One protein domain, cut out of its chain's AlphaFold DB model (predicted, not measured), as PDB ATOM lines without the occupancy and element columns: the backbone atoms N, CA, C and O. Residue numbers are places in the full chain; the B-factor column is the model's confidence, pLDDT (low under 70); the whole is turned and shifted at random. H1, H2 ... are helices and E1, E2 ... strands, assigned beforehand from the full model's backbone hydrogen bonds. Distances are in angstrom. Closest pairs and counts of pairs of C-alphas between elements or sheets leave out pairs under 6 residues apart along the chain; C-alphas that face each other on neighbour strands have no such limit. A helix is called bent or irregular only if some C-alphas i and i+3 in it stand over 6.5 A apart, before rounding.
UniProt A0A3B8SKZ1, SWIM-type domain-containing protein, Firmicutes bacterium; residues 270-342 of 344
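AT A GLANCE: This is residues 270 to 342 of the 344 residues of the protein "SWIM-type domain-containing protein" of Firmicutes bacterium (UniProt A0A3B8SKZ1). A strongly twisted, curled sheet of five strands makes the body: the meander E2 E3 E4, each strand the antiparallel neighbour of the one before, forms one part of it, and E1 and E5 follow on from the first residues of bent E2. Helix H2 grazes the sheet near E5 and E2, while residues 276 to 281, of which 279 to 281 belong to short H1, stick out from the body. The 73 printed residues hold two named helices and five named strands in the order E1 H1 E2 E3 E4 E5 H2, of mixed class; across the sheet the order is E4 E3 E2 E1 E5, all antiparallel. The whole is compact, with a radius of gyration of the C-alphas of 12.3 A and spans of 33 by 27 by 24 A.

HOW THE PARTS SIT: The sheet runs from edge strand E4, residues 308 to 312, through E3, residues 298 to 302, E2, residues 288 to 295, and E1, residues 270 to 272, to edge strand E5, residues 321 to 325. E2 bends by 68 degrees at residue 292, and its pairing is staggered: residues 288 to 289 pair with E1, residues 290 to 295 with E3. Between E2 and E1, N 289 and O 270 are 2.8 A apart, within hydrogen-bond range. E2 and E3 form a hairpin, with N 292 and O 300 at 2.8 A. E3 and E4 form another, with N 299 and O 311 at 2.7 A. E1 and E5 are antiparallel at 149 degrees, with N 271 and O 322 at 2.8 A. E4 and E5 are apart. H2, residues 331 to 342, is on the sheet but only grazes it, with residues 332 to 336; its closest C-alphas to E5 are Ala 333 and Ile 323, 7.3 A apart. H1, residues 279 to 282, is not on the sheet and is apart from H2. In H2, 7 of 8 O i to N i+4 pairs are within hydrogen-bond range; H1 is too short for such a pair.

IN THESE COORDINATES: E1 begins at C-alpha 270, (157.535, 197.106, 193.157). E2 is 19.2 A long, E4 13.8 A, E3 12.8 A, E5 11.9 A, E1 6.9 A and H1 5.1 A. H2 measures 17.5 A and ends at C-alpha 342, (171.453, 195.352, 208.381).

THE WHOLE: The two C-alphas farthest apart, those of Leu 280 and Lys 342, are 34.2 A from each other. The printed part has no cut and no long link. Between E4 and E5, residues 314 to 315 pair antiparallel with residues 318 to 319. Mean pLDDT of the printed part is 79.3; residues 274 to 286 are under 70.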
ATOM      1  N   ILE A 270     156.103 196.902 193.354       90.62
ATOM      2  CA  ILE A 270     157.535 197.106 193.157       90.62
ATOM      3  C   ILE A 270     157.927 196.817 191.723       90.62
ATOM      4  O   ILE A 270     157.255 196.063 191.023       90.62
ATOM      5  N   LYS A 271     159.048 197.382 191.297       88.44
ATOM      6  CA  LYS A 271     159.605 197.169 189.970       88.44
ATOM      7  C   LYS A 271     161.062 196.771 190.053       88.44
ATOM      8  O   LYS A 271     161.800 197.341 190.845       88.44
ATOM      9  N   SER A 272     161.491 195.812 189.240       83.94
ATOM     10  CA  SER A 272     162.901 195.415 189.223       83.94
ATOM     11  C   SER A 272     163.807 196.538 188.698       83.94
ATOM     12  O   SER A 272     163.534 197.144 187.659       83.94
ATOM     13  N   ILE A 273     164.904 196.788 189.411       79.50
ATOM     14  CA  ILE A 273     165.994 197.671 188.998       79.50
ATOM     15  C   ILE A 273     166.953 196.829 188.151       79.50
ATOM     16  O   ILE A 273     167.842 196.164 188.673       79.50
ATOM     17  N   ASN A 274     166.755 196.818 186.833       65.50
ATOM     18  CA  ASN A 274     167.759 196.299 185.906       65.50
ATOM     19  C   ASN A 274     168.702 197.436 185.495       65.50
ATOM     20  O   ASN A 274     168.272 198.362 184.803       65.50
ATOM     21  N   ASP A 275     169.987 197.323 185.852       50.69
ATOM     22  CA  ASP A 275     171.048 198.286 185.491       50.69
ATOM     23  C   ASP A 275     171.235 198.429 183.958       50.69
ATOM     24  O   ASP A 275     171.789 199.423 183.493       50.69
ATOM     25  N   ASP A 276     170.722 197.482 183.159       51.19
ATOM     26  CA  ASP A 276     171.119 197.277 181.756       51.19
ATOM     27  C   ASP A 276     169.997 197.469 180.714       51.19
ATOM     28  O   ASP A 276     169.979 196.837 179.655       51.19
ATOM     29  N   THR A 277     169.009 198.327 180.985       47.16
ATOM     30  CA  THR A 277     167.820 198.400 180.120       47.16
ATOM     31  C   THR A 277     167.570 199.761 179.465       47.16
ATOM     32  O   THR A 277     167.400 200.799 180.101       47.16
ATOM     33  N   ASN A 278     167.524 199.726 178.128       53.28
ATOM     34  CA  ASN A 278     167.198 200.837 177.234       53.28
ATOM     35  C   ASN A 278     165.829 201.464 177.595       53.28
ATOM     36  O   ASN A 278     164.967 200.795 178.162       53.28
ATOM     37  N   LEU A 279     165.587 202.731 177.235       55.47
ATOM     38  CA  LEU A 279     164.429 203.531 177.697       55.47
ATOM     39  C   LEU A 279     163.051 202.855 177.483       55.47
ATOM     40  O   LEU A 279     162.143 203.028 178.291       55.47
ATOM     41  N   LEU A 280     162.924 202.032 176.437       54.72
ATOM     42  CA  LEU A 280     161.748 201.200 176.137       54.72
ATOM     43  C   LEU A 280     161.453 200.133 177.205       54.72
ATOM     44  O   LEU A 280     160.297 199.925 177.555       54.72
ATOM     45  N   ASN A 281     162.481 199.496 177.760       52.03
ATOM     46  CA  ASN A 281     162.331 198.490 178.814       52.03
ATOM     47  C   ASN A 281     161.997 199.144 180.163       52.03
ATOM     48  O   ASN A 281     161.207 198.605 180.929       52.03
ATOM     49  N   ARG A 282     162.476 200.373 180.411       52.66
ATOM     50  CA  ARG A 282     162.037 201.170 181.571       52.66
ATOM     51  C   ARG A 282     160.552 201.540 181.509       52.66
ATOM     52  O   ARG A 282     159.977 201.831 182.552       52.66
ATOM     53  N   LEU A 283     159.922 201.514 180.337       55.09
ATOM     54  CA  LEU A 283     158.484 201.751 180.167       55.09
ATOM     55  C   LEU A 283     157.656 200.454 180.182       55.09
ATOM     56  O   LEU A 283     156.430 200.518 180.125       55.09
ATOM     57  N   ASN A 284     158.300 199.285 180.257       57.56
ATOM     58  CA  ASN A 284     157.613 198.006 180.166       57.56
ATOM     59  C   ASN A 284     156.981 197.635 181.518       57.56
ATOM     60  O   ASN A 284     157.660 197.561 182.542       57.56
ATOM     61  N   LEU A 285     155.667 197.396 181.519       58.53
ATOM     62  CA  LEU A 285     154.907 196.962 182.703       58.53
ATOM     63  C   LEU A 285     155.249 195.521 183.126       58.53
ATOM     64  O   LEU A 285     154.839 195.094 184.201       58.53
ATOM     65  N   SER A 286     155.999 194.784 182.297       60.44
ATOM     66  CA  SER A 286     156.421 193.397 182.545       60.44
ATOM     67  C   SER A 286     157.274 193.224 183.799       60.44
ATOM     68  O   SER A 286     157.370 192.114 184.312       60.44
ATOM     69  N   ASP A 287     157.872 194.310 184.290       74.75
ATOM     70  CA  ASP A 287     158.814 194.272 185.408       74.75
ATOM     71  C   ASP A 287     158.177 194.757 186.720       74.75
ATOM     72  O   ASP A 287     158.893 194.926 187.708       74.75
ATOM     73  N   ILE A 288     156.858 195.004 186.723       86.50
ATOM     74  CA  ILE A 288     156.081 195.380 187.910       86.50
ATOM     75  C   ILE A 288     155.504 194.126 188.564       86.50
ATOM     76  O   ILE A 288     154.849 193.305 187.920       86.50
ATOM     77  N   TYR A 289     155.695 194.034 189.873       90.19
ATOM     78  CA  TYR A 289     155.232 192.943 190.712       90.19
ATOM     79  C   TYR A 289     154.331 193.465 191.827       90.19
ATOM     80  O   TYR A 289     154.568 194.536 192.390       90.19
ATOM     81  N   LEU A 290     153.322 192.671 192.169       92.06
ATOM     82  CA  LEU A 290     152.503 192.848 193.359       92.06
ATOM     83  C   LEU A 290     153.284 192.301 194.555       92.06
ATOM     84  O   LEU A 290     153.711 191.143 194.541       92.06
ATOM     85  N   TYR A 291     153.487 193.118 195.583       91.38
ATOM     86  CA  TYR A 291     154.198 192.701 196.783       91.38
ATOM     87  C   TYR A 291     153.268 191.914 197.708       91.38
ATOM     88  O   TYR A 291     152.247 192.420 198.170       91.38
ATOM     89  N   CYS A 292     153.618 190.657 197.975       88.38
ATOM     90  CA  CYS A 292     152.839 189.745 198.813       88.38
ATOM     91  C   CYS A 292     153.439 189.552 200.216       88.38
ATOM     92  O   CYS A 292     152.880 188.807 201.020       88.38
ATOM     93  N   GLY A 293     154.566 190.201 200.512       87.81
ATOM     94  CA  GLY A 293     155.280 190.106 201.782       87.81
ATOM     95  C   GLY A 293     156.726 189.656 201.600       87.81
ATOM     96  O   GLY A 293     157.282 189.700 200.502       87.81
ATOM     97  N   ARG A 294     157.338 189.190 202.689       86.19
ATOM     98  CA  ARG A 294     158.745 188.786 202.722       86.19
ATOM     99  C   ARG A 294     158.950 187.521 203.532       86.19
ATOM    100  O   ARG A 294     158.317 187.310 204.564       86.19
ATOM    101  N   GLU A 295     159.921 186.735 203.093       83.94
ATOM    102  CA  GLU A 295     160.493 185.633 203.848       83.94
ATOM    103  C   GLU A 295     162.021 185.773 203.866       83.94
ATOM    104  O   GLU A 295     162.699 185.609 202.849       83.94
ATOM    105  N   ASN A 296     162.583 186.089 205.036       82.44
ATOM    106  CA  ASN A 296     164.013 186.376 205.205       82.44
ATOM    107  C   ASN A 296     164.493 187.479 204.238       82.44
ATOM    108  O   ASN A 296     163.944 188.575 204.246       82.44
ATOM    109  N   GLU A 297     165.499 187.220 203.404       82.50
ATOM    110  CA  GLU A 297     166.032 188.187 202.426       82.50
ATOM    111  C   GLU A 297     165.293 188.154 201.072       82.50
ATOM    112  O   GLU A 297     165.738 188.766 200.097       82.50
ATOM    113  N   ASN A 298     164.172 187.429 200.983       86.94
ATOM    114  CA  ASN A 298     163.408 187.270 199.751       86.94
ATOM    115  C   ASN A 298     162.041 187.952 199.827       86.94
ATOM    116  O   ASN A 298     161.252 187.677 200.731       86.94
ATOM    117  N   ALA A 299     161.720 188.762 198.825       87.25
ATOM    118  CA  ALA A 299     160.370 189.233 198.582       87.25
ATOM    119  C   ALA A 299     159.519 188.099 197.998       87.25
ATOM    120  O   ALA A 299     159.929 187.404 197.060       87.25
ATOM    121  N   LEU A 300     158.322 187.952 198.557       89.12
ATOM    122  CA  LEU A 300     157.238 187.149 198.017       89.12
ATOM    123  C   LEU A 300     156.421 188.060 197.109       89.12
ATOM    124  O   LEU A 300     155.906 189.087 197.547       89.12
ATOM    125  N   LEU A 301     156.329 187.702 195.839       89.00
ATOM    126  CA  LEU A 301     155.769 188.538 194.790       89.00
ATOM    127  C   LEU A 301     154.704 187.773 194.017       89.00
ATOM    128  O   LEU A 301     154.725 186.547 193.958       89.00
ATOM    129  N   SER A 302     153.821 188.510 193.360       87.94
ATOM    130  CA  SER A 302     153.016 188.008 192.252       87.94
ATOM    131  C   SER A 302     153.291 188.862 191.023       87.94
ATOM    132  O   SER A 302     153.367 190.086 191.126       87.94
ATOM    133  N   ASP A 303     153.410 188.254 189.846       85.62
ATOM    134  CA  ASP A 303     153.291 189.037 188.615       85.62
ATOM    135  C   ASP A 303     151.841 189.534 188.433       85.62
ATOM    136  O   ASP A 303     150.921 189.131 189.157       85.62
ATOM    137  N   LEU A 304     151.614 190.397 187.440       85.00
ATOM    138  CA  LEU A 304     150.268 190.887 187.108       85.00
ATOM    139  C   LEU A 304     149.347 189.794 186.530       85.00
ATOM    140  O   LEU A 304     148.154 190.025 186.339       85.00
ATOM    141  N   SER A 305     149.885 188.608 186.235       78.56
ATOM    142  CA  SER A 305     149.114 187.447 185.789       78.56
ATOM    143  C   SER A 305     148.601 186.588 186.946       78.56
ATOM    144  O   SER A 305     147.733 185.743 186.690       78.56
ATOM    145  N   GLY A 306     149.071 186.823 188.174       76.81
ATOM    146  CA  GLY A 306     148.705 186.063 189.367       76.81
ATOM    147  C   GLY A 306     149.635 184.884 189.661       76.81
ATOM    148  O   GLY A 306     149.230 183.975 190.387       76.81
ATOM    149  N   HIS A 307     150.835 184.848 189.071       78.88
ATOM    150  CA  HIS A 307     151.828 183.808 189.336       78.88
ATOM    151  C   HIS A 307     152.745 184.204 190.497       78.88
ATOM    152  O   HIS A 307     153.385 185.259 190.430       78.88
ATOM    153  N   PRO A 308     152.863 183.357 191.536       82.31
ATOM    154  CA  PRO A 308     153.741 183.630 192.659       82.31
ATOM    155  C   PRO A 308     155.213 183.513 192.251       82.31
ATOM    156  O   PRO A 308     155.617 182.621 191.503       82.31
ATOM    157  N   LEU A 309     156.030 184.415 192.781       84.69
ATOM    158  CA  LEU A 309     157.451 184.557 192.505       84.69
ATOM    159  C   LEU A 309     158.190 184.829 193.814       84.69
ATOM    160  O   LEU A 309     157.713 185.559 194.677       84.69
ATOM    161  N   ILE A 310     159.391 184.274 193.938       86.00
ATOM    162  CA  ILE A 310     160.299 184.569 195.048       86.00
ATOM    163  C   ILE A 310     161.560 185.189 194.455       86.00
ATOM    164  O   ILE A 310     162.139 184.662 193.493       86.00
ATOM    165  N   ARG A 311     161.962 186.344 194.987       86.50
ATOM    166  CA  ARG A 311     163.140 187.087 194.527       86.50
ATOM    167  C   ARG A 311     163.892 187.671 195.710       86.50
ATOM    168  O   ARG A 311     163.273 188.153 196.648       86.50
ATOM    169  N   LYS A 312     165.222 187.667 195.641       86.44
ATOM    170  CA  LYS A 312     166.049 188.378 196.621       86.44
ATOM    171  C   LYS A 312     165.740 189.867 196.574       86.44
ATOM    172  O   LYS A 312     165.585 190.413 195.487       86.44
ATOM    173  N   ILE A 313     165.678 190.510 197.733       85.81
ATOM    174  CA  ILE A 313     165.460 191.960 197.826       85.81
ATOM    175  C   ILE A 313     166.752 192.713 197.509       85.81
ATOM    176  O   ILE A 313     166.723 193.748 196.840       85.81
ATOM    177  N   THR A 314     167.883 192.164 197.954       82.06
ATOM    178  CA  THR A 314     169.211 192.737 197.758       82.06
ATOM    179  C   THR A 314     170.171 191.742 197.102       82.06
ATOM    180  O   THR A 314     170.050 190.523 197.262       82.06
ATOM    181  N   ASP A 315     171.153 192.267 196.372       81.62
ATOM    182  CA  ASP A 315     172.332 191.528 195.923       81.62
ATOM    183  C   ASP A 315     173.588 192.364 196.181       81.62
ATOM    184  O   ASP A 315     173.678 193.519 195.764       81.62
ATOM    185  N   ASN A 316     174.545 191.806 196.926       74.81
ATOM    186  CA  ASN A 316     175.763 192.504 197.367       74.81
ATOM    187  C   ASN A 316     175.502 193.891 198.000       74.81
ATOM    188  O   ASN A 316     176.238 194.844 197.747       74.81
ATOM    189  N   GLY A 317     174.432 194.018 198.793       70.25
ATOM    190  CA  GLY A 317     174.047 195.272 199.457       70.25
ATOM    191  C   GLY A 317     173.323 196.287 198.563       70.25
ATOM    192  O   GLY A 317     172.922 197.338 199.052       70.25
ATOM    193  N   LYS A 318     173.107 195.991 197.273       78.44
ATOM    194  CA  LYS A 318     172.274 196.810 196.381       78.44
ATOM    195  C   LYS A 318     170.840 196.297 196.358       78.44
ATOM    196  O   LYS A 318     170.629 195.095 196.222       78.44
ATOM    197  N   PHE A 319     169.862 197.198 196.432       81.88
ATOM    198  CA  PHE A 319     168.458 196.851 196.205       81.88
ATOM    199  C   PHE A 319     168.209 196.485 194.746       81.88
ATOM    200  O   PHE A 319     168.686 197.157 193.835       81.88
ATOM    201  N   LEU A 320     167.415 195.436 194.548       85.38
ATOM    202  CA  LEU A 320     167.004 194.959 193.228       85.38
ATOM    203  C   LEU A 320     165.641 195.507 192.793       85.38
ATOM    204  O   LEU A 320     165.173 195.171 191.705       85.38
ATOM    205  N   PHE A 321     164.995 196.324 193.631       87.69
ATOM    206  CA  PHE A 321     163.636 196.804 193.413       87.69
ATOM    207  C   PHE A 321     163.452 198.282 193.770       87.69
ATOM    208  O   PHE A 321     163.981 198.760 194.770       87.69
ATOM    209  N   GLU A 322     162.650 198.969 192.962       87.94
ATOM    210  CA  GLU A 322     162.113 200.310 193.190       87.94
ATOM    211  C   GLU A 322     160.648 200.189 193.637       87.94
ATOM    212  O   GLU A 322     159.896 199.376 193.092       87.94
ATOM    213  N   ILE A 323     160.235 200.988 194.622       89.44
ATOM    214  CA  ILE A 323     158.843 201.040 195.085       89.44
ATOM    215  C   ILE A 323     158.047 201.949 194.148       89.44
ATOM    216  O   ILE A 323     158.417 203.099 193.929       89.44
ATOM    217  N   ILE A 324     156.956 201.424 193.591       90.38
ATOM    218  CA  ILE A 324     156.078 202.134 192.648       90.38
ATOM    219  C   ILE A 324     154.783 202.582 193.328       90.38
ATOM    220  O   ILE A 324     154.300 203.682 193.069       90.38
ATOM    221  N   GLU A 325     154.214 201.727 194.175       90.25
ATOM    222  CA  GLU A 325     152.992 201.999 194.936       90.25
ATOM    223  C   GLU A 325     153.178 201.429 196.345       90.25
ATOM    224  O   GLU A 325     153.573 200.271 196.492       90.25
ATOM    225  N   ASP A 326     152.915 202.241 197.366       90.50
ATOM    226  CA  ASP A 326     152.981 201.866 198.782       90.50
ATOM    227  C   ASP A 326     151.647 202.223 199.453       90.50
ATOM    228  O   ASP A 326     150.807 202.917 198.867       90.50
ATOM    229  N   ASP A 327     151.435 201.726 200.666       87.69
ATOM    230  CA  ASP A 327     150.285 202.109 201.474       87.69
ATOM    231  C   ASP A 327     150.457 203.507 202.103       87.69
ATOM    232  O   ASP A 327     151.527 204.116 202.075       87.69
ATOM    233  N   GLU A 328     149.384 204.035 202.701       86.44
ATOM    234  CA  GLU A 328     149.400 205.355 203.355       86.44
ATOM    235  C   GLU A 328     150.397 205.445 204.524       86.44
ATOM    236  O   GLU A 328     150.749 206.543 204.955       86.44
ATOM    237  N   ASN A 329     150.840 204.303 205.055       87.56
ATOM    238  CA  ASN A 329     151.765 204.228 206.177       87.56
ATOM    239  C   ASN A 329     153.217 204.015 205.734       87.56
ATOM    240  O   ASN A 329     154.074 203.879 206.615       87.56
ATOM    241  N   GLU A 330     153.504 204.002 204.429       88.88
ATOM    242  CA  GLU A 330     154.829 203.727 203.862       88.88
ATOM    243  C   GLU A 330     155.419 202.410 204.401       88.88
ATOM    244  O   GLU A 330     156.592 202.326 204.790       88.88
ATOM    245  N   THR A 331     154.567 201.390 204.540       88.44
ATOM    246  CA  THR A 331     154.941 200.111 205.149       88.44
ATOM    247  C   THR A 331     156.079 199.452 204.373       88.44
ATOM    248  O   THR A 331     157.024 198.950 204.990       88.44
ATOM    249  N   LEU A 332     156.033 199.490 203.038       88.31
ATOM    250  CA  LEU A 332     157.058 198.871 202.205       88.31
ATOM    251  C   LEU A 332     158.383 199.631 202.268       88.31
ATOM    252  O   LEU A 332     159.438 199.009 202.419       88.31
ATOM    253  N   ALA A 333     158.337 200.964 202.212       88.25
ATOM    254  CA  ALA A 333     159.528 201.800 202.328       88.25
ATOM    255  C   ALA A 333     160.253 201.560 203.661       88.25
ATOM    256  O   ALA A 333     161.458 201.303 203.680       88.25
ATOM    257  N   LYS A 334     159.510 201.533 204.775       88.69
ATOM    258  CA  LYS A 334     160.063 201.225 206.105       88.69
ATOM    259  C   LYS A 334     160.648 199.820 206.181       88.69
ATOM    260  O   LYS A 334     161.671 199.611 206.837       88.69
ATOM    261  N   GLU A 335     160.008 198.840 205.546       87.06
ATOM    262  CA  GLU A 335     160.537 197.478 205.488       87.06
ATOM    263  C   GLU A 335     161.876 197.436 204.738       87.06
ATOM    264  O   GLU A 335     162.837 196.844 205.237       87.06
ATOM    265  N   PHE A 336     161.971 198.120 203.596       84.88
ATOM    266  CA  PHE A 336     163.185 198.175 202.786       84.88
ATOM    267  C   PHE A 336     164.310 198.927 203.518       84.88
ATOM    268  O   PHE A 336     165.421 198.408 203.619       84.88
ATOM    269  N   GLU A 337     164.037 200.069 204.150       82.56
ATOM    270  CA  GLU A 337     165.035 200.786 204.964       82.56
ATOM    271  C   GLU A 337     165.611 199.927 206.100       82.56
ATOM    272  O   GLU A 337     166.811 199.956 206.386       82.56
ATOM    273  N   ASN A 338     164.766 199.137 206.768       83.50
ATOM    274  CA  ASN A 338     165.208 198.256 207.848       83.50
ATOM    275  C   ASN A 338     166.114 197.123 207.353       83.50
ATOM    276  O   ASN A 338     166.968 196.656 208.109       83.50
ATOM    277  N   ILE A 339     165.938 196.677 206.108       80.62
ATOM    278  CA  ILE A 339     166.845 195.719 205.468       80.62
ATOM    279  C   ILE A 339     168.181 196.403 205.180       80.62
ATOM    280  O   ILE A 339     169.221 195.845 205.518       80.62
ATOM    281  N   GLN A 340     168.169 197.633 204.657       72.00
ATOM    282  CA  GLN A 340     169.391 198.386 204.361       72.00
ATOM    283  C   GLN A 340     170.296 198.539 205.591       72.00
ATOM    284  O   GLN A 340     171.481 198.227 205.527       72.00
ATOM    285  N   LYS A 341     169.715 198.904 206.740       73.62
ATOM    286  CA  LYS A 341     170.440 199.067 208.015       73.62
ATOM    287  C   LYS A 341     171.112 197.795 208.541       73.62
ATOM    288  O   LYS A 341     171.896 197.883 209.475       73.62
ATOM    289  N   LYS A 342     170.771 196.610 208.023       70.12
ATOM    290  CA  LYS A 342     171.453 195.352 208.381       70.12
ATOM    291  C   LYS A 342     172.694 195.074 207.530       70.12
ATOM    292  O   LYS A 342     173.480 194.208 207.907       70.12
TER     293      LYS A 342